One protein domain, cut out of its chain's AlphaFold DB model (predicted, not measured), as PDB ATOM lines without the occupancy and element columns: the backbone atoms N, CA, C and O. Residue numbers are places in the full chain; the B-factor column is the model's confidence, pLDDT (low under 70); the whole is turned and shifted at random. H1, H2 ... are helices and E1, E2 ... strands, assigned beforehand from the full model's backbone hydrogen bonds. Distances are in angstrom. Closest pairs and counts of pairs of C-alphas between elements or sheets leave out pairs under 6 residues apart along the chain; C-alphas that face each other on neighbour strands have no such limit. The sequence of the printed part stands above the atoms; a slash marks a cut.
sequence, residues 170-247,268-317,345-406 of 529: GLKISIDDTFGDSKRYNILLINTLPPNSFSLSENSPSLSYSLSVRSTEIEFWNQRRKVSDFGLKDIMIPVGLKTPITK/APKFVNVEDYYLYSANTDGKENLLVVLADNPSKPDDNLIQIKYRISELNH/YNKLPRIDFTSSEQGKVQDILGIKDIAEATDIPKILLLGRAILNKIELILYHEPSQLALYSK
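What this domain is: This is residues 170 to 247, 268 to 317 and 345 to 406 of the 529 residues of an uncharacterized protein of Nitrososphaera sp (UniProt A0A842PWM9). A broad, twisted sheet of eight strands has one long helix, H4, laid across one face, while the small strand pair E4 and E5, with H3 close by, packs near the end of the sheet that holds E9 and E10. Near the other end, H5 follows H4, and the loop of residues 194 to 206 lies 23 to 36 A from the mean of all C-alphas. The printed part has 190 residues, with five named helices and ten named strands in the order E1 E2 E3 H1 E4 E5 E6 E7 E8 H2 E9 E10 H3 H4 H5. The large sheet, order E3 E2 E1 E6 E7 E8 E9 E10, is antiparallel, and the class is mixed, helices and strands. The whole is compact, with a radius of gyration of the C-alphas of 18.4 A and spans of 64 by 43 by 28 A.

How they stand to each other: E1, residues 170 to 175, E2, residues 185 to 193, and the edge strand E3, residues 207 to 213, form two hairpins and a meander, each strand the antiparallel neighbour of the one before; N 172 and O 188 are 2.9 A apart, N 191 and O 209 2.8 A, within hydrogen-bond range. E6, residues 278 to 285, is E1's other neighbour, with N 173 and O 282 at 2.8 A. E6, E7, residues 289 to 295, and E8, residues 305 to 311, form two more hairpins and a second meander, with N 283 to O 291 and N 292 to O 308 both 2.8 A. E9, residues 350 to 355, neighbours E8, N 307 to O 352 being 2.9 A, and forms a hairpin with edge strand E10, residues 359 to 361, N 353 to O 361 being 2.9 A. E4, residues 236 to 241, and E5, residues 269 to 273, are antiparallel, N 239 to O 270 being 2.9 A. H4, residues 376 to 395, is on the large sheet at a height of 9.5 A, making two layers, a helix on one face of a sheet; it runs across the strands, at 76 degrees to E1 on the local plane. H4 touches H1, residues 227 to 230, with residues 382 to 386 alone, the closest C-alphas, Phe 230 and Ala 385, being 6.2 A apart. It touches H2, residues 312 to 315, with residues 380 to 384 alone, Leu 315 and Arg 384 having the closest C-alphas, 5.5 A. H3, residues 368 to 373, is not on this sheet; its closest C-alpha to E5 is Ile 370, 5.5 A from that of Pro 269. H1, H2 and H5, residues 398 to 403, only graze the sheet. In H5 every O i to N i+4 pair is within hydrogen-bond range, in H4 15 of 16 and in H3 1 of 2; H1 and H2 are too short for one.

Where its parts are: E1 begins at C-alpha 170, (-21.959, -22.645, -40.482). E2 is 25.4 A long and E6 20.9 A. H4 is 28.0 A long, from C-alpha 376 at (-22.639, -36.720, -61.300), and H5 ends at C-alpha 403, (-33.305, -23.684, -25.361).

The domain as a whole: The two C-alphas farthest apart, Leu 200 and Thr 246, are 66.4 A apart. Residues 248 to 267 and 318 to 344 are not printed; the C-alpha gaps across these cuts are 14.3 A and 16.7 A. The links E2 to E3 and E3 to H1 are long. Mean pLDDT of the printed part is 81.5, and 30 residues are under 70, among them 176 to 183 and 196 to 204.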
ATOM      1  N   GLY A 170     -22.446 -21.314 -40.149       86.44
ATOM      2  CA  GLY A 170     -21.959 -22.645 -40.482       86.44
ATOM      3  C   GLY A 170     -22.525 -23.673 -39.508       86.44
ATOM      4  O   GLY A 170     -22.858 -23.354 -38.368       86.44
ATOM      5  N   LEU A 171     -22.647 -24.915 -39.948       90.31
ATOM      6  CA  LEU A 171     -23.082 -26.025 -39.115       90.31
ATOM      7  C   LEU A 171     -22.119 -27.187 -39.311       90.31
ATOM      8  O   LEU A 171     -21.923 -27.661 -40.429       90.31
ATOM      9  N   LYS A 172     -21.564 -27.672 -38.206       90.81
ATOM     10  CA  LYS A 172     -20.741 -28.872 -38.176       90.81
ATOM     11  C   LYS A 172     -21.485 -29.964 -37.426       90.81
ATOM     12  O   LYS A 172     -21.815 -29.816 -36.256       90.81
ATOM     13  N   ILE A 173     -21.728 -31.067 -38.112       90.88
ATOM     14  CA  ILE A 173     -22.329 -32.280 -37.576       90.88
ATOM     15  C   ILE A 173     -21.275 -33.377 -37.665       90.88
ATOM     16  O   ILE A 173     -20.716 -33.614 -38.734       90.88
ATOM     17  N   SER A 174     -21.002 -34.066 -36.566       88.56
ATOM     18  CA  SER A 174     -20.091 -35.215 -36.551       88.56
ATOM     19  C   SER A 174     -20.569 -36.262 -35.565       88.56
ATOM     20  O   SER A 174     -21.189 -35.920 -34.562       88.56
ATOM     21  N   ILE A 175     -20.307 -37.537 -35.843       84.44
ATOM     22  CA  ILE A 175     -20.559 -38.594 -34.861       84.44
ATOM     23  C   ILE A 175     -19.717 -38.296 -33.613       84.44
ATOM     24  O   ILE A 175     -18.545 -37.935 -33.715       84.44
ATOM     25  N   ASP A 176     -20.347 -38.362 -32.444       67.94
ATOM     26  CA  ASP A 176     -19.645 -38.191 -31.178       67.94
ATOM     27  C   ASP A 176     -18.935 -39.507 -30.828       67.94
ATOM     28  O   ASP A 176     -19.586 -40.498 -30.497       67.94
ATOM     29  N   ASP A 177     -17.610 -39.543 -30.953       61.00
ATOM     30  CA  ASP A 177     -16.799 -40.745 -30.717       61.00
ATOM     31  C   ASP A 177     -16.238 -40.817 -29.283       61.00
ATOM     32  O   ASP A 177     -15.570 -41.792 -28.937       61.00
ATOM     33  N   THR A 178     -16.539 -39.839 -28.415       57.19
ATOM     34  CA  THR A 178     -15.928 -39.726 -27.072       57.19
ATOM     35  C   THR A 178     -16.189 -40.924 -26.152       57.19
ATOM     36  O   THR A 178     -15.411 -41.161 -25.231       57.19
ATOM     37  N   PHE A 179     -17.217 -41.731 -26.429       46.97
ATOM     38  CA  PHE A 179     -17.571 -42.899 -25.612       46.97
ATOM     39  C   PHE A 179     -17.613 -44.234 -26.366       46.97
ATOM     40  O   PHE A 179     -18.048 -45.224 -25.787       46.97
ATOM     41  N   GLY A 180     -17.198 -44.298 -27.639       45.94
ATOM     42  CA  GLY A 180     -17.176 -45.534 -28.449       45.94
ATOM     43  C   GLY A 180     -18.553 -46.136 -28.808       45.94
ATOM     44  O   GLY A 180     -18.718 -46.682 -29.897       45.94
ATOM     45  N   ASP A 181     -19.562 -45.946 -27.954       46.72
ATOM     46  CA  ASP A 181     -20.948 -46.421 -28.084       46.72
ATOM     47  C   ASP A 181     -21.945 -45.314 -28.447       46.72
ATOM     48  O   ASP A 181     -23.150 -45.552 -28.596       46.72
ATOM     49  N   SER A 182     -21.469 -44.075 -28.577       55.59
ATOM     50  CA  SER A 182     -22.335 -42.934 -28.827       55.59
ATOM     51  C   SER A 182     -22.985 -43.054 -30.216       55.59
ATOM     52  O   SER A 182     -22.394 -42.847 -31.279       55.59
ATOM     53  N   LYS A 183     -24.272 -43.412 -30.211       64.88
ATOM     54  CA  LYS A 183     -25.132 -43.435 -31.403       64.88
ATOM     55  C   LYS A 183     -25.536 -42.029 -31.855       64.88
ATOM     56  O   LYS A 183     -26.392 -41.932 -32.727       64.88
ATOM     57  N   ARG A 184     -24.997 -40.963 -31.260       78.19
ATOM     58  CA  ARG A 184     -25.505 -39.596 -31.413       78.19
ATOM     59  C   ARG A 184     -24.559 -38.733 -32.238       78.19
ATOM     60  O   ARG A 184     -23.370 -39.021 -32.364       78.19
ATOM     61  N   TYR A 185     -25.119 -37.669 -32.798       86.06
ATOM     62  CA  TYR A 185     -24.345 -36.606 -33.418       86.06
ATOM     63  C   TYR A 185     -23.996 -35.528 -32.389       86.06
ATOM     64  O   TYR A 185     -24.834 -35.158 -31.566       86.06
ATOM     65  N   ASN A 186     -22.782 -34.996 -32.479       86.94
ATOM     66  CA  ASN A 186     -22.433 -33.679 -31.969       86.94
ATOM     67  C   ASN A 186     -22.778 -32.650 -33.053       86.94
ATOM     68  O   ASN A 186     -22.350 -32.790 -34.204       86.94
ATOM     69  N   ILE A 187     -23.583 -31.654 -32.695       88.88
ATOM     70  CA  ILE A 187     -24.031 -30.594 -33.594       88.88
ATOM     71  C   ILE A 187     -23.462 -29.286 -33.063       88.88
ATOM     72  O   ILE A 187     -23.767 -28.878 -31.947       88.88
ATOM     73  N   LEU A 188     -22.652 -28.620 -33.876       90.00
ATOM     74  CA  LEU A 188     -22.024 -27.351 -33.553       90.00
ATOM     75  C   LEU A 188     -22.481 -26.297 -34.560       90.00
ATOM     76  O   LEU A 188     -22.132 -26.355 -35.741       90.00
ATOM     77  N   LEU A 189     -23.261 -25.327 -34.091       89.62
ATOM     78  CA  LEU A 189     -23.613 -24.138 -34.856       89.62
ATOM     79  C   LEU A 189     -22.492 -23.114 -34.706       89.62
ATOM     80  O   LEU A 189     -22.215 -22.661 -33.600       89.62
ATOM     81  N   ILE A 190     -21.869 -22.734 -35.812       89.44
ATOM     82  CA  ILE A 190     -20.772 -21.771 -35.860       89.44
ATOM     83  C   ILE A 190     -21.319 -20.484 -36.466       89.44
ATOM     84  O   ILE A 190     -21.861 -20.490 -37.566       89.44
ATOM     85  N   ASN A 191     -21.186 -19.379 -35.751       89.06
ATOM     86  CA  ASN A 191     -21.578 -18.067 -36.235       89.06
ATOM     87  C   ASN A 191     -20.326 -17.216 -36.365       89.06
ATOM     88  O   ASN A 191     -19.667 -16.942 -35.365       89.06
ATOM     89  N   THR A 192     -20.018 -16.799 -37.587       88.31
ATOM     90  CA  THR A 192     -18.832 -16.003 -37.892       88.31
ATOM     91  C   THR A 192     -19.250 -14.642 -38.412       88.31
ATOM     92  O   THR A 192     -19.972 -14.526 -39.399       88.31
ATOM     93  N   LEU A 193     -18.773 -13.602 -37.752       86.56
ATOM     94  CA  LEU A 193     -18.833 -12.230 -38.199       86.56
ATOM     95  C   LEU A 193     -17.521 -11.924 -38.941       86.56
ATOM     96  O   LEU A 193     -16.462 -11.872 -38.304       86.56
ATOM     97  N   PRO A 194     -17.552 -11.787 -40.278       79.12
ATOM     98  CA  PRO A 194     -16.347 -11.500 -41.042       79.12
ATOM     99  C   PRO A 194     -15.793 -10.111 -40.684       79.12
ATOM    100  O   PRO A 194     -16.556  -9.237 -40.261       79.12
ATOM    101  N   PRO A 195     -14.484  -9.877 -40.872       70.75
ATOM    102  CA  PRO A 195     -13.909  -8.555 -40.664       70.75
ATOM    103  C   PRO A 195     -14.602  -7.539 -41.581       70.75
ATOM    104  O   PRO A 195     -14.974  -7.852 -42.714       70.75
ATOM    105  N   ASN A 196     -14.773  -6.314 -41.090       66.00
ATOM    106  CA  ASN A 196     -15.382  -5.198 -41.818       66.00
ATOM    107  C   ASN A 196     -16.848  -5.432 -42.233       66.00
ATOM    108  O   ASN A 196     -17.337  -4.807 -43.174       66.00
ATOM    109  N   SER A 197     -17.587  -6.285 -41.507       56.75
ATOM    110  CA  SER A 197     -19.017  -6.576 -41.736       56.75
ATOM    111  C   SER A 197     -19.972  -5.387 -41.520       56.75
ATOM    112  O   SER A 197     -21.182  -5.513 -41.679       56.75
ATOM    113  N   PHE A 198     -19.443  -4.216 -41.189       55.50
ATOM    114  CA  PHE A 198     -20.085  -2.909 -41.289       55.50
ATOM    115  C   PHE A 198     -18.964  -1.858 -41.262       55.50
ATOM    116  O   PHE A 198     -17.826  -2.196 -40.937       55.50
ATOM    117  N   SER A 199     -19.250  -0.586 -41.552       52.53
ATOM    118  CA  SER A 199     -18.273   0.523 -41.580       52.53
ATOM    119  C   SER A 199     -17.677   0.900 -40.202       52.53
ATOM    120  O   SER A 199     -17.453   2.074 -39.917       52.53
ATOM    121  N   LEU A 200     -17.446  -0.074 -39.320       55.53
ATOM    122  CA  LEU A 200     -16.950   0.044 -37.946       55.53
ATOM    123  C   LEU A 200     -15.419   0.249 -37.870       55.53
ATOM    124  O   LEU A 200     -14.821  -0.010 -36.830       55.53
ATOM    125  N   SER A 201     -14.812   0.797 -38.935       53.41
ATOM    126  CA  SER A 201     -13.370   0.920 -39.253       53.41
ATOM    127  C   SER A 201     -12.767  -0.261 -40.028       53.41
ATOM    128  O   SER A 201     -13.196  -1.398 -39.866       53.41
ATOM    129  N   GLU A 202     -11.757   0.024 -40.863       52.12
ATOM    130  CA  GLU A 202     -11.077  -0.931 -41.767       52.12
ATOM    131  C   GLU A 202     -10.301  -2.057 -41.048       52.12
ATOM    132  O   GLU A 202      -9.876  -3.010 -41.699       52.12
ATOM    133  N   ASN A 203     -10.165  -1.979 -39.718       61.56
ATOM    134  CA  ASN A 203      -9.386  -2.903 -38.884       61.56
ATOM    135  C   ASN A 203     -10.241  -3.628 -37.830       61.56
ATOM    136  O   ASN A 203      -9.755  -3.941 -36.742       61.56
ATOM    137  N   SER A 204     -11.531  -3.846 -38.097       68.56
ATOM    138  CA  SER A 204     -12.369  -4.600 -37.157       68.56
ATOM    139  C   SER A 204     -11.958  -6.085 -37.139       68.56
ATOM    140  O   SER A 204     -11.878  -6.698 -38.208       68.56
ATOM    141  N   PRO A 205     -11.671  -6.668 -35.958       78.38
ATOM    142  CA  PRO A 205     -11.259  -8.064 -35.864       78.38
ATOM    143  C   PRO A 205     -12.415  -8.980 -36.266       78.38
ATOM    144  O   PRO A 205     -13.591  -8.623 -36.125       78.38
ATOM    145  N   SER A 206     -12.087 -10.172 -36.756       85.38
ATOM    146  CA  SER A 206     -13.112 -11.178 -37.019       85.38
ATOM    147  C   SER A 206     -13.607 -11.765 -35.700       85.38
ATOM    148  O   SER A 206     -12.876 -11.844 -34.715       85.38
ATOM    149  N   LEU A 207     -14.878 -12.140 -35.641       88.69
ATOM    150  CA  LEU A 207     -15.478 -12.656 -34.419       88.69
ATOM    151  C   LEU A 207     -16.229 -13.922 -34.768       88.69
ATOM    152  O   LEU A 207     -17.033 -13.928 -35.691       88.69
ATOM    153  N   SER A 208     -15.989 -15.003 -34.040       90.31
ATOM    154  CA  SER A 208     -16.811 -16.195 -34.188       90.31
ATOM    155  C   SER A 208     -17.199 -16.759 -32.842       90.31
ATOM    156  O   SER A 208     -16.447 -16.697 -31.874       90.31
ATOM    157  N   TYR A 209     -18.404 -17.296 -32.766       92.25
ATOM    158  CA  TYR A 209     -18.862 -18.026 -31.599       92.25
ATOM    159  C   TYR A 209     -19.551 -19.302 -32.044       92.25
ATOM    160  O   TYR A 209     -20.193 -19.354 -33.098       92.25
ATOM    161  N   SER A 210     -19.409 -20.344 -31.237       91.75
ATOM    162  CA  SER A 210     -19.999 -21.640 -31.518       91.75
ATOM    163  C   SER A 210     -20.918 -22.098 -30.394       91.75
ATOM    164  O   SER A 210     -20.655 -21.889 -29.208       91.75
ATOM    165  N   LEU A 211     -22.026 -22.709 -30.794       91.00
ATOM    166  CA  LEU A 211     -23.067 -23.236 -29.931       91.00
ATOM    167  C   LEU A 211     -23.158 -24.745 -30.149       91.00
ATOM    168  O   LEU A 211     -23.439 -25.192 -31.262       91.00
ATOM    169  N   SER A 212     -22.925 -25.528 -29.099       90.12
ATOM    170  CA  SER A 212     -23.236 -26.955 -29.103       90.12
ATOM    171  C   SER A 212     -24.742 -27.125 -28.956       90.12
ATOM    172  O   SER A 212     -25.341 -26.563 -28.041       90.12
ATOM    173  N   VAL A 213     -25.363 -27.860 -29.873       88.75
ATOM    174  CA  VAL A 213     -26.802 -28.122 -29.902       88.75
ATOM    175  C   VAL A 213     -27.046 -29.577 -29.528       88.75
ATOM    176  O   VAL A 213     -26.474 -30.496 -30.118       88.75
ATOM    177  N   ARG A 214     -27.936 -29.802 -28.561       85.19
ATOM    178  CA  ARG A 214     -28.301 -31.151 -28.119       85.19
ATOM    179  C   ARG A 214     -29.024 -31.903 -29.231       85.19
ATOM    180  O   ARG A 214     -30.179 -31.625 -29.540       85.19
ATOM    181  N   SER A 215     -28.370 -32.919 -29.786       83.62
ATOM    182  CA  SER A 215     -28.949 -33.751 -30.847       83.62
ATOM    183  C   SER A 215     -30.169 -34.564 -30.409       83.62
ATOM    184  O   SER A 215     -30.960 -34.960 -31.259       83.62
ATOM    185  N   THR A 216     -30.371 -34.787 -29.104       82.81
ATOM    186  CA  THR A 216     -31.567 -35.468 -28.568       82.81
ATOM    187  C   THR A 216     -32.864 -34.746 -28.894       82.81
ATOM    188  O   THR A 216     -33.889 -35.401 -29.053       82.81
ATOM    189  N   GLU A 217     -32.801 -33.425 -29.033       82.25
ATOM    190  CA  GLU A 217     -33.962 -32.561 -29.260       82.25
ATOM    191  C   GLU A 217     -34.303 -32.429 -30.747       82.25
ATOM    192  O   GLU A 217     -35.323 -31.849 -31.110       82.25
ATOM    193  N   ILE A 218     -33.463 -32.980 -31.629       84.38
ATOM    194  CA  ILE A 218     -33.651 -32.907 -33.073       84.38
ATOM    195  C   ILE A 218     -33.884 -34.321 -33.603       84.38
ATOM    196  O   ILE A 218     -32.944 -35.085 -33.811       84.38
ATOM    197  N   GLU A 219     -35.150 -34.665 -33.855       85.88
ATOM    198  CA  GLU A 219     -35.601 -36.023 -34.207       85.88
ATOM    199  C   GLU A 219     -34.756 -36.674 -35.312       85.88
ATOM    200  O   GLU A 219     -34.295 -37.805 -35.169       85.88
ATOM    201  N   PHE A 220     -34.482 -35.953 -36.405       87.88
ATOM    202  CA  PHE A 220     -33.672 -36.505 -37.491       87.88
ATOM    203  C   PHE A 220     -32.198 -36.681 -37.105       87.88
ATOM    204  O   PHE A 220     -31.560 -37.586 -37.619       87.88
ATOM    205  N   TRP A 221     -31.642 -35.902 -36.187       88.06
ATOM    206  CA  TRP A 221     -30.214 -35.952 -35.849       88.06
ATOM    207  C   TRP A 221     -29.919 -36.656 -34.515       88.06
ATOM    208  O   TRP A 221     -28.764 -36.761 -34.108       88.06
ATOM    209  N   ASN A 222     -30.941 -37.212 -33.862       85.62
ATOM    210  CA  ASN A 222     -30.812 -37.920 -32.588       85.62
ATOM    211  C   ASN A 222     -30.002 -39.226 -32.660       85.62
ATOM    212  O   ASN A 222     -29.563 -39.735 -31.625       85.62
ATOM    213  N   GLN A 223     -29.823 -39.785 -33.857       85.88
ATOM    214  CA  GLN A 223     -29.164 -41.063 -34.104       85.88
ATOM    215  C   GLN A 223     -28.331 -41.004 -35.387       85.88
ATOM    216  O   GLN A 223     -28.679 -40.271 -36.312       85.88
ATOM    217  N   ARG A 224     -27.265 -41.814 -35.454       87.44
ATOM    218  CA  ARG A 224     -26.438 -42.023 -36.658       87.44
ATOM    219  C   ARG A 224     -27.321 -42.305 -37.875       87.44
ATOM    220  O   ARG A 224     -28.228 -43.134 -37.797       87.44
ATOM    221  N   ARG A 225     -27.020 -41.648 -38.995       90.50
ATOM    222  CA  ARG A 225     -27.766 -41.789 -40.248       90.50
ATOM    223  C   ARG A 225     -26.941 -42.470 -41.318       90.50
ATOM    224  O   ARG A 225     -25.764 -42.156 -41.500       90.50
ATOM    225  N   LYS A 226     -27.584 -43.386 -42.031       91.88
ATOM    226  CA  LYS A 226     -27.091 -43.944 -43.287       91.88
ATOM    227  C   LYS A 226     -27.488 -43.054 -44.455       91.88
ATOM    228  O   LYS A 226     -28.430 -42.269 -44.350       91.88
ATOM    229  N   VAL A 227     -26.819 -43.206 -45.595       91.38
ATOM    230  CA  VAL A 227     -27.215 -42.524 -46.839       91.38
ATOM    231  C   VAL A 227     -28.657 -42.874 -47.230       91.38
ATOM    232  O   VAL A 227     -29.406 -41.990 -47.649       91.38
ATOM    233  N   SER A 228     -29.082 -44.123 -47.010       91.25
ATOM    234  CA  SER A 228     -30.467 -44.565 -47.224       91.25
ATOM    235  C   SER A 228     -31.509 -43.742 -46.457       91.25
ATOM    236  O   SER A 228     -32.610 -43.516 -46.961       91.25
ATOM    237  N   ASP A 229     -31.170 -43.245 -45.261       91.44
ATOM    238  CA  ASP A 229     -32.090 -42.494 -44.391       91.44
ATOM    239  C   ASP A 229     -32.426 -41.101 -44.951       91.44
ATOM    240  O   ASP A 229     -33.400 -40.472 -44.537       91.44
ATOM    241  N   PHE A 230     -31.655 -40.626 -45.934       90.12
ATOM    242  CA  PHE A 230     -31.949 -39.411 -46.699       90.12
ATOM    243  C   PHE A 230     -32.938 -39.661 -47.853       90.12
ATOM    244  O   PHE A 230     -33.230 -38.743 -48.617       90.12
ATOM    245  N   GLY A 231     -33.474 -40.882 -47.982       86.69
ATOM    246  CA  GLY A 231     -34.427 -41.263 -49.029       86.69
ATOM    247  C   GLY A 231     -33.774 -41.576 -50.376       86.69
ATOM    248  O   GLY A 231     -34.442 -41.541 -51.408       86.69
ATOM    249  N   LEU A 232     -32.471 -41.862 -50.378       86.31
ATOM    250  CA  LEU A 232     -31.671 -42.099 -51.575       86.31
ATOM    251  C   LEU A 232     -31.295 -43.578 -51.688       86.31
ATOM    252  O   LEU A 232     -30.903 -44.191 -50.702       86.31
ATOM    253  N   LYS A 233     -31.398 -44.138 -52.897       87.31
ATOM    254  CA  LYS A 233     -31.076 -45.541 -53.198       87.31
ATOM    255  C   LYS A 233     -30.153 -45.639 -54.401       87.31
ATOM    256  O   LYS A 233     -30.157 -44.746 -55.254       87.31
ATOM    257  N   ASP A 234     -29.382 -46.721 -54.471       85.81
ATOM    258  CA  ASP A 234     -28.498 -47.022 -55.603       85.81
ATOM    259  C   ASP A 234     -27.543 -45.861 -55.955       85.81
ATOM    260  O   ASP A 234     -27.372 -45.492 -57.131       85.81
ATOM    261  N   ILE A 235     -26.949 -45.238 -54.928       88.88
ATOM    262  CA  ILE A 235     -25.919 -44.210 -55.108       88.88
ATOM    263  C   ILE A 235     -24.562 -44.889 -55.240       88.88
ATOM    264  O   ILE A 235     -24.033 -45.464 -54.292       88.88
ATOM    265  N   MET A 236     -23.989 -44.773 -56.435       91.12
ATOM    266  CA  MET A 236     -22.674 -45.304 -56.766       91.12
ATOM    267  C   MET A 236     -21.654 -44.168 -56.764       91.12
ATOM    268  O   MET A 236     -21.735 -43.265 -57.597       91.12
ATOM    269  N   ILE A 237     -20.680 -44.224 -55.857       91.31
ATOM    270  CA  ILE A 237     -19.599 -43.234 -55.779       91.31
ATOM    271  C   ILE A 237     -18.313 -43.840 -56.344       91.31
ATOM    272  O   ILE A 237     -17.974 -44.980 -55.998       91.31
ATOM    273  N   PRO A 238     -17.589 -43.133 -57.233       89.94
ATOM    274  CA  PRO A 238     -16.310 -43.616 -57.722       89.94
ATOM    275  C   PRO A 238     -15.262 -43.574 -56.607       89.94
ATOM    276  O   PRO A 238     -15.133 -42.582 -55.900       89.94
ATOM    277  N   VAL A 239     -14.474 -44.642 -56.493       88.25
ATOM    278  CA  VAL A 239     -13.387 -44.779 -55.501       88.25
ATOM    279  C   VAL A 239     -12.017 -44.956 -56.166       88.25
ATOM    280  O   VAL A 239     -11.056 -45.403 -55.548       88.25
ATOM    281  N   GLY A 240     -11.928 -44.652 -57.463       85.25
ATOM    282  CA  GLY A 240     -10.718 -44.772 -58.269       85.25
ATOM    283  C   GLY A 240     -10.875 -45.748 -59.431       85.25
ATOM    284  O   GLY A 240     -11.974 -46.028 -59.905       85.25
ATOM    285  N   LEU A 241      -9.753 -46.269 -59.920       82.88
ATOM    286  CA  LEU A 241      -9.708 -47.166 -61.072       82.88
ATOM    287  C   LEU A 241      -9.585 -48.628 -60.629       82.88
ATOM    288  O   LEU A 241      -8.853 -48.943 -59.689       82.88
ATOM    289  N   LYS A 242     -10.250 -49.555 -61.329       78.44
ATOM    290  CA  LYS A 242     -10.078 -50.992 -61.079       78.44
ATOM    291  C   LYS A 242      -8.622 -51.390 -61.324       78.44
ATOM    292  O   LYS A 242      -8.039 -51.095 -62.368       78.44
ATOM    293  N   THR A 243      -8.042 -52.117 -60.373       64.75
ATOM    294  CA  THR A 243      -6.762 -52.791 -60.582       64.75
ATOM    295  C   THR A 243      -6.950 -53.908 -61.616       64.75
ATOM    296  O   THR A 243      -7.849 -54.735 -61.447       64.75
ATOM    297  N   PRO A 244      -6.136 -53.963 -62.690       56.94
ATOM    298  CA  PRO A 244      -6.226 -55.035 -63.677       56.94
ATOM    299  C   PRO A 244      -6.049 -56.403 -63.012       56.94
ATOM    300  O   PRO A 244      -5.154 -56.580 -62.183       56.94
ATOM    301  N   ILE A 245      -6.872 -57.379 -63.406       55.00
ATOM    302  CA  ILE A 245      -6.866 -58.759 -62.881       55.00
ATOM    303  C   ILE A 245      -5.462 -59.387 -62.963       55.00
ATOM    304  O   ILE A 245      -5.040 -60.103 -62.056       55.00
ATOM    305  N   THR A 246      -4.685 -59.022 -63.984       50.41
ATOM    306  CA  THR A 246      -3.296 -59.457 -64.184       50.41
ATOM    307  C   THR A 246      -2.339 -59.030 -63.064       50.41
ATOM    308  O   THR A 246      -1.398 -59.761 -62.774       50.41
ATOM    309  N   LYS A 247      -2.579 -57.904 -62.371       50.12
ATOM    310  CA  LYS A 247      -1.778 -57.496 -61.198       50.12
ATOM    311  C   LYS A 247      -2.178 -58.225 -59.912       50.12
ATOM    312  O   LYS A 247      -1.302 -58.502 -59.099       50.12
ATOM    313  N   ALA A 268     -11.120 -49.560 -66.113       77.88
ATOM    314  CA  ALA A 268     -12.510 -49.226 -65.853       77.88
ATOM    315  C   ALA A 268     -12.632 -48.590 -64.454       77.88
ATOM    316  O   ALA A 268     -11.978 -49.071 -63.519       77.88
ATOM    317  N   PRO A 269     -13.462 -47.554 -64.275       83.56
ATOM    318  CA  PRO A 269     -13.719 -46.979 -62.961       83.56
ATOM    319  C   PRO A 269     -14.257 -48.028 -61.974       83.56
ATOM    320  O   PRO A 269     -15.000 -48.951 -62.336       83.56
ATOM    321  N   LYS A 270     -13.839 -47.921 -60.712       87.69
ATOM    322  CA  LYS A 270     -14.349 -48.699 -59.582       87.69
ATOM    323  C   LYS A 270     -15.352 -47.822 -58.840       87.69
ATOM    324  O   LYS A 270     -15.004 -46.733 -58.400       87.69
ATOM    325  N   PHE A 271     -16.565 -48.332 -58.671       89.06
ATOM    326  CA  PHE A 271     -17.620 -47.680 -57.905       89.06
ATOM    327  C   PHE A 271     -17.968 -48.510 -56.674       89.06
ATOM    328  O   PHE A 271     -17.821 -49.735 -56.693       89.06
ATOM    329  N   VAL A 272     -18.451 -47.840 -55.634       91.19
ATOM    330  CA  VAL A 272     -18.998 -48.463 -54.427       91.19
ATOM    331  C   VAL A 272     -20.420 -47.959 -54.219       91.19
ATOM    332  O   VAL A 272     -20.688 -46.778 -54.439       91.19
ATOM    333  N   ASN A 273     -21.324 -48.860 -53.828       91.94
ATOM    334  CA  ASN A 273     -22.654 -48.469 -53.377       91.94
ATOM    335  C   ASN A 273     -22.539 -47.921 -51.952       91.94
ATOM    336  O   ASN A 273     -22.061 -48.628 -51.065       91.94
ATOM    337  N   VAL A 274     -22.959 -46.675 -51.753       91.94
ATOM    338  CA  VAL A 274     -22.867 -45.990 -50.457       91.94
ATOM    339  C   VAL A 274     -24.176 -45.978 -49.673       91.94
ATOM    340  O   VAL A 274     -24.246 -45.320 -48.647       91.94
ATOM    341  N   GLU A 275     -25.213 -46.691 -50.114       90.06
ATOM    342  CA  GLU A 275     -26.523 -46.720 -49.444       90.06
ATOM    343  C   GLU A 275     -26.428 -47.079 -47.950       90.06
ATOM    344  O   GLU A 275     -27.040 -46.417 -47.111       90.06
ATOM    345  N   ASP A 276     -25.588 -48.063 -47.621       90.31
ATOM    346  CA  ASP A 276     -25.340 -48.513 -46.249       90.31
ATOM    347  C   ASP A 276     -24.237 -47.742 -45.512       90.31
ATOM    348  O   ASP A 276     -24.012 -47.998 -44.326       90.31
ATOM    349  N   TYR A 277     -23.559 -46.802 -46.179       91.81
ATOM    350  CA  TYR A 277     -22.534 -45.983 -45.538       91.81
ATOM    351  C   TYR A 277     -23.182 -45.021 -44.547       91.81
ATOM    352  O   TYR A 277     -24.253 -44.459 -44.794       91.81
ATOM    353  N   TYR A 278     -22.494 -44.786 -43.437       91.12
ATOM    354  CA  TYR A 278     -22.887 -43.817 -42.430       91.12
ATOM    355  C   TYR A 278     -22.382 -42.425 -42.793       91.12
ATOM    356  O   TYR A 278     -21.242 -42.254 -43.229       91.12
ATOM    357  N   LEU A 279     -23.210 -41.413 -42.539       92.62
ATOM    358  CA  LEU A 279     -22.771 -40.025 -42.529       92.62
ATOM    359  C   LEU A 279     -21.911 -39.797 -41.281       92.62
ATOM    360  O   LEU A 279     -22.439 -39.639 -40.180       92.62
ATOM    361  N   TYR A 280     -20.591 -39.800 -41.454       90.12
ATOM    362  CA  TYR A 280     -19.631 -39.629 -40.365       90.12
ATOM    363  C   TYR A 280     -19.530 -38.165 -39.932       90.12
ATOM    364  O   TYR A 280     -19.606 -37.848 -38.745       90.12
ATOM    365  N   SER A 281     -19.416 -37.253 -40.900       91.44
ATOM    366  CA  SER A 281     -19.534 -35.821 -40.635       91.44
ATOM    367  C   SER A 281     -20.079 -35.047 -41.830       91.44
ATOM    368  O   SER A 281     -19.935 -35.457 -42.982       91.44
ATOM    369  N   ALA A 282     -20.711 -33.916 -41.541       92.94
ATOM    370  CA  ALA A 282     -21.107 -32.916 -42.514       92.94
ATOM    371  C   ALA A 282     -20.765 -31.530 -41.961       92.94
ATOM    372  O   ALA A 282     -21.093 -31.224 -40.818       92.94
ATOM    373  N   ASN A 283     -20.098 -30.696 -42.751       93.06
ATOM    374  CA  ASN A 283     -19.709 -29.351 -42.345       93.06
ATOM    375  C   ASN A 283     -20.074 -28.341 -43.432       93.06
ATOM    376  O   ASN A 283     -19.646 -28.501 -44.578       93.06
ATOM    377  N   THR A 284     -20.835 -27.308 -43.078       89.81
ATOM    378  CA  THR A 284     -21.057 -26.148 -43.944       89.81
ATOM    379  C   THR A 284     -20.108 -25.023 -43.555       89.81
ATOM    380  O   THR A 284     -20.146 -24.497 -42.443       89.81
ATOM    381  N   ASP A 285     -19.248 -24.650 -44.498       74.38
ATOM    382  CA  ASP A 285     -18.361 -23.498 -44.369       74.38
ATOM    383  C   ASP A 285     -19.105 -22.252 -44.866       74.38
ATOM    384  O   ASP A 285     -19.058 -21.884 -46.046       74.38
ATOM    385  N   GLY A 286     -19.943 -21.703 -43.983       70.25
ATOM    386  CA  GLY A 286     -20.852 -20.607 -44.303       70.25
ATOM    387  C   GLY A 286     -21.797 -20.952 -45.459       70.25
ATOM    388  O   GLY A 286     -22.513 -21.954 -45.430       70.25
ATOM    389  N   LYS A 287     -21.810 -20.099 -46.492       73.44
ATOM    390  CA  LYS A 287     -22.678 -20.246 -47.677       73.44
ATOM    391  C   LYS A 287     -21.979 -20.866 -48.889       73.44
ATOM    392  O   LYS A 287     -22.607 -20.994 -49.938       73.44
ATOM    393  N   GLU A 288     -20.700 -21.219 -48.788       83.88
ATOM    394  CA  GLU A 288     -19.909 -21.572 -49.971       83.88
ATOM    395  C   GLU A 288     -19.831 -23.072 -50.220       83.88
ATOM    396  O   GLU A 288     -20.130 -23.537 -51.323       83.88
ATOM    397  N   ASN A 289     -19.421 -23.838 -49.208       89.94
ATOM    398  CA  ASN A 289     -19.069 -25.241 -49.380       89.94
ATOM    399  C   ASN A 289     -19.774 -26.133 -48.359       89.94
ATOM    400  O   ASN A 289     -19.883 -25.790 -47.184       89.94
ATOM    401  N   LEU A 290     -20.178 -27.318 -48.813       92.88
ATOM    402  CA  LEU A 290     -20.602 -28.425 -47.965       92.88
ATOM    403  C   LEU A 290     -19.553 -29.534 -48.072       92.88
ATOM    404  O   LEU A 290     -19.314 -30.071 -49.154       92.88
ATOM    405  N   LEU A 291     -18.938 -29.886 -46.949       94.31
ATOM    406  CA  LEU A 291     -18.027 -31.016 -46.841       94.31
ATOM    407  C   LEU A 291     -18.748 -32.193 -46.190       94.31
ATOM    408  O   LEU A 291     -19.186 -32.081 -45.050       94.31
ATOM    409  N   VAL A 292     -18.849 -33.313 -46.898       95.12
ATOM    410  CA  VAL A 292     -19.482 -34.548 -46.423       95.12
ATOM    411  C   VAL A 292     -18.432 -35.636 -46.299       95.12
ATOM    412  O   VAL A 292     -17.624 -35.826 -47.204       95.12
ATOM    413  N   VAL A 293     -18.472 -36.376 -45.198       93.50
ATOM    414  CA  VAL A 293     -17.636 -37.550 -44.971       93.50
ATOM    415  C   VAL A 293     -18.534 -38.750 -44.716       93.50
ATOM    416  O   VAL A 293     -19.341 -38.742 -43.785       93.50
ATOM    417  N   LEU A 294     -18.376 -39.779 -45.541       93.06
ATOM    418  CA  LEU A 294     -19.063 -41.058 -45.416       93.06
ATOM    419  C   LEU A 294     -18.070 -42.135 -44.989       93.06
ATOM    420  O   LEU A 294     -16.962 -42.200 -45.525       93.06
ATOM    421  N   ALA A 295     -18.491 -42.996 -44.070       90.88
ATOM    422  CA  ALA A 295     -17.714 -44.139 -43.603       90.88
ATOM    423  C   ALA A 295     -18.538 -45.424 -43.737       90.88
ATOM    424  O   ALA A 295     -19.738 -45.424 -43.452       90.88
ATOM    425  N   ASP A 296     -17.902 -46.519 -44.151       87.56
ATOM    426  CA  ASP A 296     -18.543 -47.839 -44.180       87.56
ATOM    427  C   ASP A 296     -18.804 -48.359 -42.756       87.56
ATOM    428  O   ASP A 296     -19.856 -48.931 -42.467       87.56
ATOM    429  N   ASN A 297     -17.871 -48.089 -41.844       83.25
ATOM    430  CA  ASN A 297     -17.923 -48.439 -40.444       83.25
ATOM    431  C   ASN A 297     -17.501 -47.235 -39.581       83.25
ATOM    432  O   ASN A 297     -16.316 -46.907 -39.509       83.25
ATOM    433  N   PRO A 298     -18.436 -46.602 -38.852       77.62
ATOM    434  CA  PRO A 298     -18.135 -45.430 -38.034       77.62
ATOM    435  C   PRO A 298     -17.174 -45.730 -36.873       77.62
ATOM    436  O   PRO A 298     -16.541 -44.815 -36.373       77.62
ATOM    437  N   SER A 299     -17.024 -46.994 -36.453       76.81
ATOM    438  CA  SER A 299     -16.082 -47.385 -35.393       76.81
ATOM    439  C   SER A 299     -14.631 -47.525 -35.875       76.81
ATOM    440  O   SER A 299     -13.740 -47.746 -35.057       76.81
ATOM    441  N   LYS A 300     -14.382 -47.456 -37.190       71.62
ATOM    442  CA  LYS A 300     -13.045 -47.511 -37.805       71.62
ATOM    443  C   LYS A 300     -12.947 -46.462 -38.923       71.62
ATOM    444  O   LYS A 300     -12.925 -46.834 -40.092       71.62
ATOM    445  N   PRO A 301     -12.890 -45.164 -38.583       66.81
ATOM    446  CA  PRO A 301     -12.975 -44.084 -39.568       66.81
ATOM    447  C   PRO A 301     -11.779 -44.012 -40.537       66.81
ATOM    448  O   PRO A 301     -11.849 -43.291 -41.525       66.81
ATOM    449  N   ASP A 302     -10.698 -44.756 -40.295       70.56
ATOM    450  CA  ASP A 302      -9.482 -44.710 -41.118       70.56
ATOM    451  C   ASP A 302      -9.524 -45.609 -42.368       70.56
ATOM    452  O   ASP A 302      -8.609 -45.552 -43.194       70.56
ATOM    453  N   ASP A 303     -10.562 -46.438 -42.531       76.25
ATOM    454  CA  ASP A 303     -10.712 -47.321 -43.690       76.25
ATOM    455  C   ASP A 303     -11.985 -47.005 -44.486       76.25
ATOM    456  O   ASP A 303     -13.014 -46.636 -43.932       76.25
ATOM    457  N   ASN A 304     -11.888 -47.126 -45.812       82.69
ATOM    458  CA  ASN A 304     -12.958 -46.873 -46.785       82.69
ATOM    459  C   ASN A 304     -13.726 -45.546 -46.610       82.69
ATOM    460  O   ASN A 304     -14.926 -45.470 -46.889       82.69
ATOM    461  N   LEU A 305     -13.034 -44.481 -46.208       88.88
ATOM    462  CA  LEU A 305     -13.620 -43.160 -46.000       88.88
ATOM    463  C   LEU A 305     -13.742 -42.400 -47.324       88.88
ATOM    464  O   LEU A 305     -12.774 -42.262 -48.075       88.88
ATOM    465  N   ILE A 306     -14.936 -41.879 -47.598       91.31
ATOM    466  CA  ILE A 306     -15.240 -41.066 -48.779       91.31
ATOM    467  C   ILE A 306     -15.504 -39.638 -48.312       91.31
ATOM    468  O   ILE A 306     -16.465 -39.385 -47.589       91.31
ATOM    469  N   GLN A 307     -14.683 -38.694 -48.758       93.25
ATOM    470  CA  GLN A 307     -14.847 -37.271 -48.483       93.25
ATOM    471  C   GLN A 307     -15.277 -36.552 -49.762       93.25
ATOM    472  O   GLN A 307     -14.584 -36.604 -50.774       93.25
ATOM    473  N   ILE A 308     -16.409 -35.853 -49.714       93.44
ATOM    474  CA  ILE A 308     -16.993 -35.144 -50.853       93.44
ATOM    475  C   ILE A 308     -17.132 -33.668 -50.501       93.44
ATOM    476  O   ILE A 308     -17.821 -33.312 -49.545       93.44
ATOM    477  N   LYS A 309     -16.489 -32.798 -51.278       93.31
ATOM    478  CA  LYS A 309     -16.634 -31.347 -51.170       93.31
ATOM    479  C   LYS A 309     -17.545 -30.843 -52.284       93.31
ATOM    480  O   LYS A 309     -17.184 -30.898 -53.459       93.31
ATOM    481  N   TYR A 310     -18.701 -30.326 -51.891       92.25
ATOM    482  CA  TYR A 310     -19.686 -29.687 -52.756       92.25
ATOM    483  C   TYR A 310     -19.586 -28.167 -52.655       92.25
ATOM    484  O   TYR A 310     -19.314 -27.636 -51.577       92.25
ATOM    485  N   ARG A 311     -19.910 -27.466 -53.744       89.44
ATOM    486  CA  ARG A 311     -20.250 -26.041 -53.692       89.44
ATOM    487  C   ARG A 311     -21.754 -25.887 -53.527       89.44
ATOM    488  O   ARG A 311     -22.529 -26.430 -54.311       89.44
ATOM    489  N   ILE A 312     -22.175 -25.133 -52.518       87.44
ATOM    490  CA  ILE A 312     -23.595 -24.958 -52.177       87.44
ATOM    491  C   ILE A 312     -24.354 -24.276 -53.320       87.44
ATOM    492  O   ILE A 312     -25.489 -24.647 -53.619       87.44
ATOM    493  N   SER A 313     -23.713 -23.336 -54.022       85.62
ATOM    494  CA  SER A 313     -24.297 -22.690 -55.198       85.62
ATOM    495  C   SER A 313     -24.755 -23.716 -56.237       85.62
ATOM    496  O   SER A 313     -25.883 -23.625 -56.706       85.62
ATOM    497  N   GLU A 314     -23.945 -24.730 -56.536       82.81
ATOM    498  CA  GLU A 314     -24.238 -25.783 -57.521       82.81
ATOM    499  C   GLU A 314     -25.359 -26.730 -57.064       82.81
ATOM    500  O   GLU A 314     -26.139 -27.195 -57.897       82.81
ATOM    501  N   LEU A 315     -25.502 -26.950 -55.752       83.69
ATOM    502  CA  LEU A 315     -26.602 -27.733 -55.171       83.69
ATOM    503  C   LEU A 315     -27.959 -27.014 -55.280       83.69
ATOM    504  O   LEU A 315     -28.996 -27.667 -55.387       83.69
ATOM    505  N   ASN A 316     -27.953 -25.677 -55.289       73.44
ATOM    506  CA  ASN A 316     -29.158 -24.839 -55.272       73.44
ATOM    507  C   ASN A 316     -29.692 -24.472 -56.671       73.44
ATOM    508  O   ASN A 316     -30.734 -23.828 -56.785       73.44
ATOM    509  N   HIS A 317     -29.037 -24.899 -57.757       57.31
ATOM    510  CA  HIS A 317     -29.446 -24.586 -59.140       57.31
ATOM    511  C   HIS A 317     -30.766 -25.251 -59.595       57.31
ATOM    512  O   HIS A 317     -31.133 -25.138 -60.766       57.31
ATOM    513  N   TYR A 345     -15.392 -28.507 -66.035       43.78
ATOM    514  CA  TYR A 345     -14.510 -29.137 -65.033       43.78
ATOM    515  C   TYR A 345     -14.464 -28.398 -63.685       43.78
ATOM    516  O   TYR A 345     -14.267 -29.020 -62.646       43.78
ATOM    517  N   ASN A 346     -14.697 -27.083 -63.679       52.56
ATOM    518  CA  ASN A 346     -14.727 -26.283 -62.459       52.56
ATOM    519  C   ASN A 346     -16.023 -26.404 -61.640       52.56
ATOM    520  O   ASN A 346     -16.064 -25.796 -60.578       52.56
ATOM    521  N   LYS A 347     -17.056 -27.127 -62.101       69.44
ATOM    522  CA  LYS A 347     -18.374 -27.270 -61.441       69.44
ATOM    523  C   LYS A 347     -18.646 -28.674 -60.882       69.44
ATOM    524  O   LYS A 347     -19.792 -29.037 -60.622       69.44
ATOM    525  N   LEU A 348     -17.610 -29.506 -60.789       80.25
ATOM    526  CA  LEU A 348     -17.717 -30.865 -60.264       80.25
ATOM    527  C   LEU A 348     -17.426 -30.881 -58.757       80.25
ATOM    528  O   LEU A 348     -16.537 -30.156 -58.301       80.25
ATOM    529  N   PRO A 349     -18.121 -31.730 -57.975       87.25
ATOM    530  CA  PRO A 349     -17.737 -31.961 -56.593       87.25
ATOM    531  C   PRO A 349     -16.356 -32.622 -56.549       87.25
ATOM    532  O   PRO A 349     -16.021 -33.447 -57.398       87.25
ATOM    533  N   ARG A 350     -15.555 -32.300 -55.533       89.69
ATOM    534  CA  ARG A 350     -14.259 -32.957 -55.323       89.69
ATOM    535  C   ARG A 350     -14.447 -34.173 -54.428       89.69
ATOM    536  O   ARG A 350     -15.005 -34.036 -53.341       89.69
ATOM    537  N   ILE A 351     -13.965 -35.336 -54.866       90.88
ATOM    538  CA  ILE A 351     -14.086 -36.602 -54.129       90.88
ATOM    539  C   ILE A 351     -12.698 -37.127 -53.784       90.88
ATOM    540  O   ILE A 351     -11.920 -37.447 -54.678       90.88
ATOM    541  N   ASP A 352     -12.421 -37.263 -52.495       89.12
ATOM    542  CA  ASP A 352     -11.234 -37.931 -51.974       89.12
ATOM    543  C   ASP A 352     -11.657 -39.277 -51.349       89.12
ATOM    544  O   ASP A 352     -12.703 -39.372 -50.705       89.12
ATOM    545  N   PHE A 353     -10.848 -40.324 -51.526       87.94
ATOM    546  CA  PHE A 353     -11.088 -41.657 -50.964       87.94
ATOM    547  C   PHE A 353      -9.864 -42.149 -50.201       87.94
ATOM    548  O   PHE A 353      -8.742 -42.058 -50.700       87.94
ATOM    549  N   THR A 354     -10.079 -42.707 -49.016       85.06
ATOM    550  CA  THR A 354      -9.029 -43.302 -48.184       85.06
ATOM    551  C   THR A 354      -9.343 -44.773 -47.962       85.06
ATOM    552  O   THR A 354     -10.449 -45.111 -47.556       85.06
ATOM    553  N   SER A 355      -8.375 -45.654 -48.223       81.44
ATOM    554  CA  SER A 355      -8.491 -47.090 -47.947       81.44
ATOM    555  C   SER A 355      -7.185 -47.647 -47.399       81.44
ATOM    556  O   SER A 355      -6.104 -47.275 -47.865       81.44
ATOM    557  N   SER A 356      -7.288 -48.594 -46.470       72.94
ATOM    558  CA  SER A 356      -6.156 -49.334 -45.907       72.94
ATOM    559  C   SER A 356      -5.323 -50.053 -46.980       72.94
ATOM    560  O   SER A 356      -4.104 -50.162 -46.852       72.94
ATOM    561  N   GLU A 357      -5.948 -50.487 -48.083       69.62
ATOM    562  CA  GLU A 357      -5.279 -51.208 -49.173       69.62
ATOM    563  C   GLU A 357      -4.580 -50.297 -50.195       69.62
ATOM    564  O   GLU A 357      -3.600 -50.706 -50.823       69.62
ATOM    565  N   GLN A 358      -5.122 -49.099 -50.440       65.69
ATOM    566  CA  GLN A 358      -4.738 -48.237 -51.574       65.69
ATOM    567  C   GLN A 358      -4.161 -46.881 -51.149       65.69
ATOM    568  O   GLN A 358      -3.670 -46.137 -52.001       65.69
ATOM    569  N   GLY A 359      -4.178 -46.569 -49.851       74.94
ATOM    570  CA  GLY A 359      -3.834 -45.251 -49.332       74.94
ATOM    571  C   GLY A 359      -4.898 -44.205 -49.676       74.94
ATOM    572  O   GLY A 359      -6.046 -44.531 -49.985       74.94
ATOM    573  N   LYS A 360      -4.515 -42.926 -49.608       82.31
ATOM    574  CA  LYS A 360      -5.393 -41.793 -49.925       82.31
ATOM    575  C   LYS A 360      -5.292 -41.424 -51.406       82.31
ATOM    576  O   LYS A 360      -4.225 -41.037 -51.877       82.31
ATOM    577  N   VAL A 361      -6.412 -41.482 -52.117       80.69
ATOM    578  CA  VAL A 361      -6.573 -40.993 -53.491       80.69
ATOM    579  C   VAL A 361      -7.325 -39.668 -53.439       80.69
ATOM    580  O   VAL A 361      -8.444 -39.610 -52.936       80.69
ATOM    581  N   GLN A 362      -6.705 -38.598 -53.933       84.75
ATOM    582  CA  GLN A 362      -7.315 -37.267 -53.963       84.75
ATOM    583  C   GLN A 362      -7.934 -36.976 -55.327       84.75
ATOM    584  O   GLN A 362      -7.387 -37.383 -56.349       84.75
ATOM    585  N   ASP A 363      -9.040 -36.238 -55.312       84.12
ATOM    586  CA  ASP A 363      -9.761 -35.730 -56.478       84.12
ATOM    587  C   ASP A 363     -10.020 -36.778 -57.576       84.12
ATOM    588  O   ASP A 363      -9.582 -36.676 -58.722       84.12
ATOM    589  N   ILE A 364     -10.768 -37.818 -57.209       85.94
ATOM    590  CA  ILE A 364     -11.128 -38.941 -58.082       85.94
ATOM    591  C   ILE A 364     -11.869 -38.474 -59.344       85.94
ATOM    592  O   ILE A 364     -11.679 -39.053 -60.413       85.94
ATOM    593  N   LEU A 365     -12.684 -37.419 -59.239       84.12
ATOM    594  CA  LEU A 365     -13.399 -36.841 -60.380       84.12
ATOM    595  C   LEU A 365     -12.517 -35.960 -61.276       84.12
ATOM    596  O   LEU A 365     -12.907 -35.688 -62.408       84.12
ATOM    597  N   GLY A 366     -11.304 -35.601 -60.849       80.31
ATOM    598  CA  GLY A 366     -10.287 -35.023 -61.730       80.31
ATOM    599  C   GLY A 366      -9.787 -36.003 -62.804       80.31
ATOM    600  O   GLY A 366      -9.201 -35.592 -63.807       80.31
ATOM    601  N   ILE A 367     -10.038 -37.310 -62.644       81.12
ATOM    602  CA  ILE A 367      -9.698 -38.335 -63.635       81.12
ATOM    603  C   ILE A 367     -10.796 -38.387 -64.703       81.12
ATOM    604  O   ILE A 367     -11.897 -38.876 -64.450       81.12
ATOM    605  N   LYS A 368     -10.467 -37.954 -65.926       79.06
ATOM    606  CA  LYS A 368     -11.401 -37.852 -67.062       79.06
ATOM    607  C   LYS A 368     -12.247 -39.115 -67.293       79.06
ATOM    608  O   LYS A 368     -13.469 -39.015 -67.347       79.06
ATOM    609  N   ASP A 369     -11.621 -40.292 -67.345       78.31
ATOM    610  CA  ASP A 369     -12.320 -41.573 -67.568       78.31
ATOM    611  C   ASP A 369     -13.349 -41.890 -66.468       78.31
ATOM    612  O   ASP A 369     -14.352 -42.562 -66.709       78.31
ATOM    613  N   ILE A 370     -13.100 -41.426 -65.239       82.12
ATOM    614  CA  ILE A 370     -14.020 -41.599 -64.115       82.12
ATOM    615  C   ILE A 370     -15.144 -40.572 -64.203       82.12
ATOM    616  O   ILE A 370     -16.305 -40.948 -64.059       82.12
ATOM    617  N   ALA A 371     -14.821 -39.305 -64.470       82.31
ATOM    618  CA  ALA A 371     -15.810 -38.238 -64.606       82.31
ATOM    619  C   ALA A 371     -16.847 -38.548 -65.696       82.31
ATOM    620  O   ALA A 371     -18.042 -38.401 -65.457       82.31
ATOM    621  N   GLU A 372     -16.406 -39.047 -66.856       81.06
ATOM    622  CA  GLU A 372     -17.289 -39.408 -67.977       81.06
ATOM    623  C   GLU A 372     -18.209 -40.601 -67.665       81.06
ATOM    624  O   GLU A 372     -19.312 -40.691 -68.202       81.06
ATOM    625  N   ALA A 373     -17.779 -41.507 -66.785       82.94
ATOM    626  CA  ALA A 373     -18.533 -42.702 -66.408       82.94
ATOM    627  C   ALA A 373     -19.384 -42.530 -65.137       82.94
ATOM    628  O   ALA A 373     -20.114 -43.450 -64.762       82.94
ATOM    629  N   THR A 374     -19.258 -41.401 -64.436       85.69
ATOM    630  CA  THR A 374     -19.917 -41.171 -63.146       85.69
ATOM    631  C   THR A 374     -21.259 -40.468 -63.327       85.69
ATOM    632  O   THR A 374     -21.368 -39.468 -64.033       85.69
ATOM    633  N   ASP A 375     -22.283 -40.939 -62.613       85.62
ATOM    634  CA  ASP A 375     -23.575 -40.255 -62.495       85.62
ATOM    635  C   ASP A 375     -23.451 -39.053 -61.538       85.62
ATOM    636  O   ASP A 375     -23.824 -39.102 -60.363       85.62
ATOM    637  N   ILE A 376     -22.852 -37.971 -62.043       85.50
ATOM    638  CA  ILE A 376     -22.639 -36.720 -61.300       85.50
ATOM    639  C   ILE A 376     -23.953 -36.186 -60.700       85.50
ATOM    640  O   ILE A 376     -23.940 -35.805 -59.527       85.50
ATOM    641  N   PRO A 377     -25.101 -36.185 -61.411       85.12
ATOM    642  CA  PRO A 377     -26.347 -35.720 -60.817       85.12
ATOM    643  C   PRO A 377     -26.801 -36.494 -59.578       85.12
ATOM    644  O   PRO A 377     -27.284 -35.866 -58.637       85.12
ATOM    645  N   LYS A 378     -26.618 -37.821 -59.517       86.31
ATOM    646  CA  LYS A 378     -26.901 -38.580 -58.284       86.31
ATOM    647  C   LYS A 378     -26.001 -38.162 -57.120       86.31
ATOM    648  O   LYS A 378     -26.468 -38.083 -55.986       86.31
ATOM    649  N   ILE A 379     -24.731 -37.861 -57.389       89.75
ATOM    650  CA  ILE A 379     -23.791 -37.377 -56.366       89.75
ATOM    651  C   ILE A 379     -24.196 -35.983 -55.869       89.75
ATOM    652  O   ILE A 379     -24.128 -35.721 -54.669       89.75
ATOM    653  N   LEU A 380     -24.663 -35.100 -56.758       89.75
ATOM    654  CA  LEU A 380     -25.206 -33.790 -56.377       89.75
ATOM    655  C   LEU A 380     -26.518 -33.918 -55.590       89.75
ATOM    656  O   LEU A 380     -26.716 -33.194 -54.617       89.75
ATOM    657  N   LEU A 381     -27.388 -34.868 -55.952       89.56
ATOM    658  CA  LEU A 381     -28.629 -35.149 -55.225       89.56
ATOM    659  C   LEU A 381     -28.352 -35.557 -53.770       89.56
ATOM    660  O   LEU A 381     -29.048 -35.092 -52.870       89.56
ATOM    661  N   LEU A 382     -27.305 -36.356 -53.534       92.12
ATOM    662  CA  LEU A 382     -26.825 -36.666 -52.185       92.12
ATOM    663  C   LEU A 382     -26.448 -35.402 -51.408       92.12
ATOM    664  O   LEU A 382     -26.938 -35.196 -50.297       92.12
ATOM    665  N   GLY A 383     -25.629 -34.536 -52.010       92.12
ATOM    666  CA  GLY A 383     -25.242 -33.261 -51.408       92.12
ATOM    667  C   GLY A 383     -26.454 -32.392 -51.063       92.12
ATOM    668  O   GLY A 383     -26.540 -31.873 -49.952       92.12
ATOM    669  N   ARG A 384     -27.439 -32.291 -51.968       91.69
ATOM    670  CA  ARG A 384     -28.674 -31.518 -51.754       91.69
ATOM    671  C   ARG A 384     -29.555 -32.118 -50.658       91.69
ATOM    672  O   ARG A 384     -30.086 -31.368 -49.847       91.69
ATOM    673  N   ALA A 385     -29.703 -33.439 -50.595       92.12
ATOM    674  CA  ALA A 385     -30.508 -34.091 -49.561       92.12
ATOM    675  C   ALA A 385     -29.923 -33.878 -48.154       92.12
ATOM    676  O   ALA A 385     -30.666 -33.579 -47.218       92.12
ATOM    677  N   ILE A 386     -28.595 -33.973 -48.017       93.31
ATOM    678  CA  ILE A 386     -27.890 -33.679 -46.761       93.31
ATOM    679  C   ILE A 386     -28.021 -32.191 -46.418       93.31
ATOM    680  O   ILE A 386     -28.389 -31.859 -45.291       93.31
ATOM    681  N   LEU A 387     -27.791 -31.302 -47.393       91.75
ATOM    682  CA  LEU A 387     -27.925 -29.857 -47.208       91.75
ATOM    683  C   LEU A 387     -29.331 -29.475 -46.729       91.75
ATOM    684  O   LEU A 387     -29.442 -28.745 -45.755       91.75
ATOM    685  N   ASN A 388     -30.392 -30.031 -47.318       89.94
ATOM    686  CA  ASN A 388     -31.769 -29.764 -46.893       89.94
ATOM    687  C   ASN A 388     -31.994 -30.124 -45.411       89.94
ATOM    688  O   ASN A 388     -32.664 -29.393 -44.688       89.94
ATOM    689  N   LYS A 389     -31.430 -31.243 -44.929       90.56
ATOM    690  CA  LYS A 389     -31.544 -31.649 -43.514       90.56
ATOM    691  C   LYS A 389     -30.737 -30.759 -42.567       90.56
ATOM    692  O   LYS A 389     -31.137 -30.600 -41.414       90.56
ATOM    693  N   ILE A 390     -29.630 -30.195 -43.042       89.25
ATOM    694  CA  ILE A 390     -28.832 -29.190 -42.326       89.25
ATOM    695  C   ILE A 390     -29.577 -27.854 -42.273       89.25
ATOM    696  O   ILE A 390     -29.705 -27.261 -41.205       89.25
ATOM    697  N   GLU A 391     -30.117 -27.403 -43.406       86.31
ATOM    698  CA  GLU A 391     -30.885 -26.163 -43.514       86.31
ATOM    699  C   GLU A 391     -32.096 -26.181 -42.577       86.31
ATOM    700  O   GLU A 391     -32.366 -25.170 -41.940       86.31
ATOM    701  N   LEU A 392     -32.766 -27.325 -42.385       85.62
ATOM    702  CA  LEU A 392     -33.852 -27.448 -41.400       85.62
ATOM    703  C   LEU A 392     -33.427 -27.073 -39.970       85.62
ATOM    704  O   LEU A 392     -34.210 -26.442 -39.268       85.62
ATOM    705  N   ILE A 393     -32.197 -27.395 -39.544       84.31
ATOM    706  CA  ILE A 393     -31.669 -26.947 -38.239       84.31
ATOM    707  C   ILE A 393     -31.531 -25.423 -38.222       84.31
ATOM    708  O   ILE A 393     -31.890 -24.777 -37.243       84.31
ATOM    709  N   LEU A 394     -31.032 -24.843 -39.312       77.69
ATOM    710  CA  LEU A 394     -30.846 -23.397 -39.437       77.69
ATOM    711  C   LEU A 394     -32.176 -22.627 -39.554       77.69
ATOM    712  O   LEU A 394     -32.210 -21.442 -39.222       77.69
ATOM    713  N   TYR A 395     -33.239 -23.291 -40.023       73.44
ATOM    714  CA  TYR A 395     -34.603 -22.764 -40.136       73.44
ATOM    715  C   TYR A 395     -35.462 -22.969 -38.883       73.44
ATOM    716  O   TYR A 395     -36.528 -22.356 -38.805       73.44
ATOM    717  N   HIS A 396     -35.041 -23.793 -37.912       71.81
ATOM    718  CA  HIS A 396     -35.723 -23.848 -36.616       71.81
ATOM    719  C   HIS A 396     -35.800 -22.445 -36.010       71.81
ATOM    720  O   HIS A 396     -34.873 -21.643 -36.159       71.81
ATOM    721  N   GLU A 397     -36.908 -22.146 -35.324       64.75
ATOM    722  CA  GLU A 397     -37.053 -20.854 -34.657       64.75
ATOM    723  C   GLU A 397     -35.838 -20.619 -33.740       64.75
ATOM    724  O   GLU A 397     -35.537 -21.480 -32.907       64.75
ATOM    725  N   PRO A 398     -35.129 -19.482 -33.872       72.44
ATOM    726  CA  PRO A 398     -33.932 -19.205 -33.081       72.44
ATOM    727  C   PRO A 398     -34.154 -19.349 -31.571       72.44
ATOM    728  O   PRO A 398     -33.265 -19.814 -30.865       72.44
ATOM    729  N   SER A 399     -35.356 -19.017 -31.091       70.81
ATOM    730  CA  SER A 399     -35.788 -19.197 -29.701       70.81
ATOM    731  C   SER A 399     -35.824 -20.669 -29.272       70.81
ATOM    732  O   SER A 399     -35.411 -20.996 -28.164       70.81
ATOM    733  N   GLN A 400     -36.259 -21.579 -30.144       76.25
ATOM    734  CA  GLN A 400     -36.256 -23.018 -29.867       76.25
ATOM    735  C   GLN A 400     -34.832 -23.569 -29.858       76.25
ATOM    736  O   GLN A 400     -34.475 -24.347 -28.976       76.25
ATOM    737  N   LEU A 401     -33.993 -23.135 -30.803       77.25
ATOM    738  CA  LEU A 401     -32.589 -23.541 -30.838       77.25
ATOM    739  C   LEU A 401     -31.828 -23.042 -29.595       77.25
ATOM    740  O   LEU A 401     -30.977 -23.755 -29.063       77.25
ATOM    741  N   ALA A 402     -32.163 -21.849 -29.092       76.69
ATOM    742  CA  ALA A 402     -31.590 -21.278 -27.874       76.69
ATOM    743  C   ALA A 402     -31.805 -22.177 -26.642       76.69
ATOM    744  O   ALA A 402     -30.885 -22.346 -25.847       76.69
ATOM    745  N   LEU A 403     -32.977 -22.813 -26.505       81.38
ATOM    746  CA  LEU A 403     -33.305 -23.684 -25.361       81.38
ATOM    747  C   LEU A 403     -32.418 -24.930 -25.266       81.38
ATOM    748  O   LEU A 403     -32.180 -25.453 -24.176       81.38
ATOM    749  N   TYR A 404     -31.943 -25.414 -26.410       85.00
ATOM    750  CA  TYR A 404     -31.198 -26.668 -26.517       85.00
ATOM    751  C   TYR A 404     -29.738 -26.457 -26.906       85.00
ATOM    752  O   TYR A 404     -29.038 -27.432 -27.195       85.00
ATOM    753  N   SER A 405     -29.284 -25.202 -26.915       87.50
ATOM    754  CA  SER A 405     -27.917 -24.837 -27.250       87.50
ATOM    755  C   SER A 405     -27.149 -24.303 -26.050       87.50
ATOM    756  O   SER A 405     -27.701 -23.683 -25.141       87.50
ATOM    757  N   LYS A 406     -25.847 -24.570 -26.048       89.75
ATOM    758  CA  LYS A 406     -24.901 -24.083 -25.051       89.75
ATOM    759  C   LYS A 406     -23.651 -23.559 -25.724       89.75
ATOM    760  O   LYS A 406     -23.222 -24.073 -26.755       89.75
TER     761      LYS A 406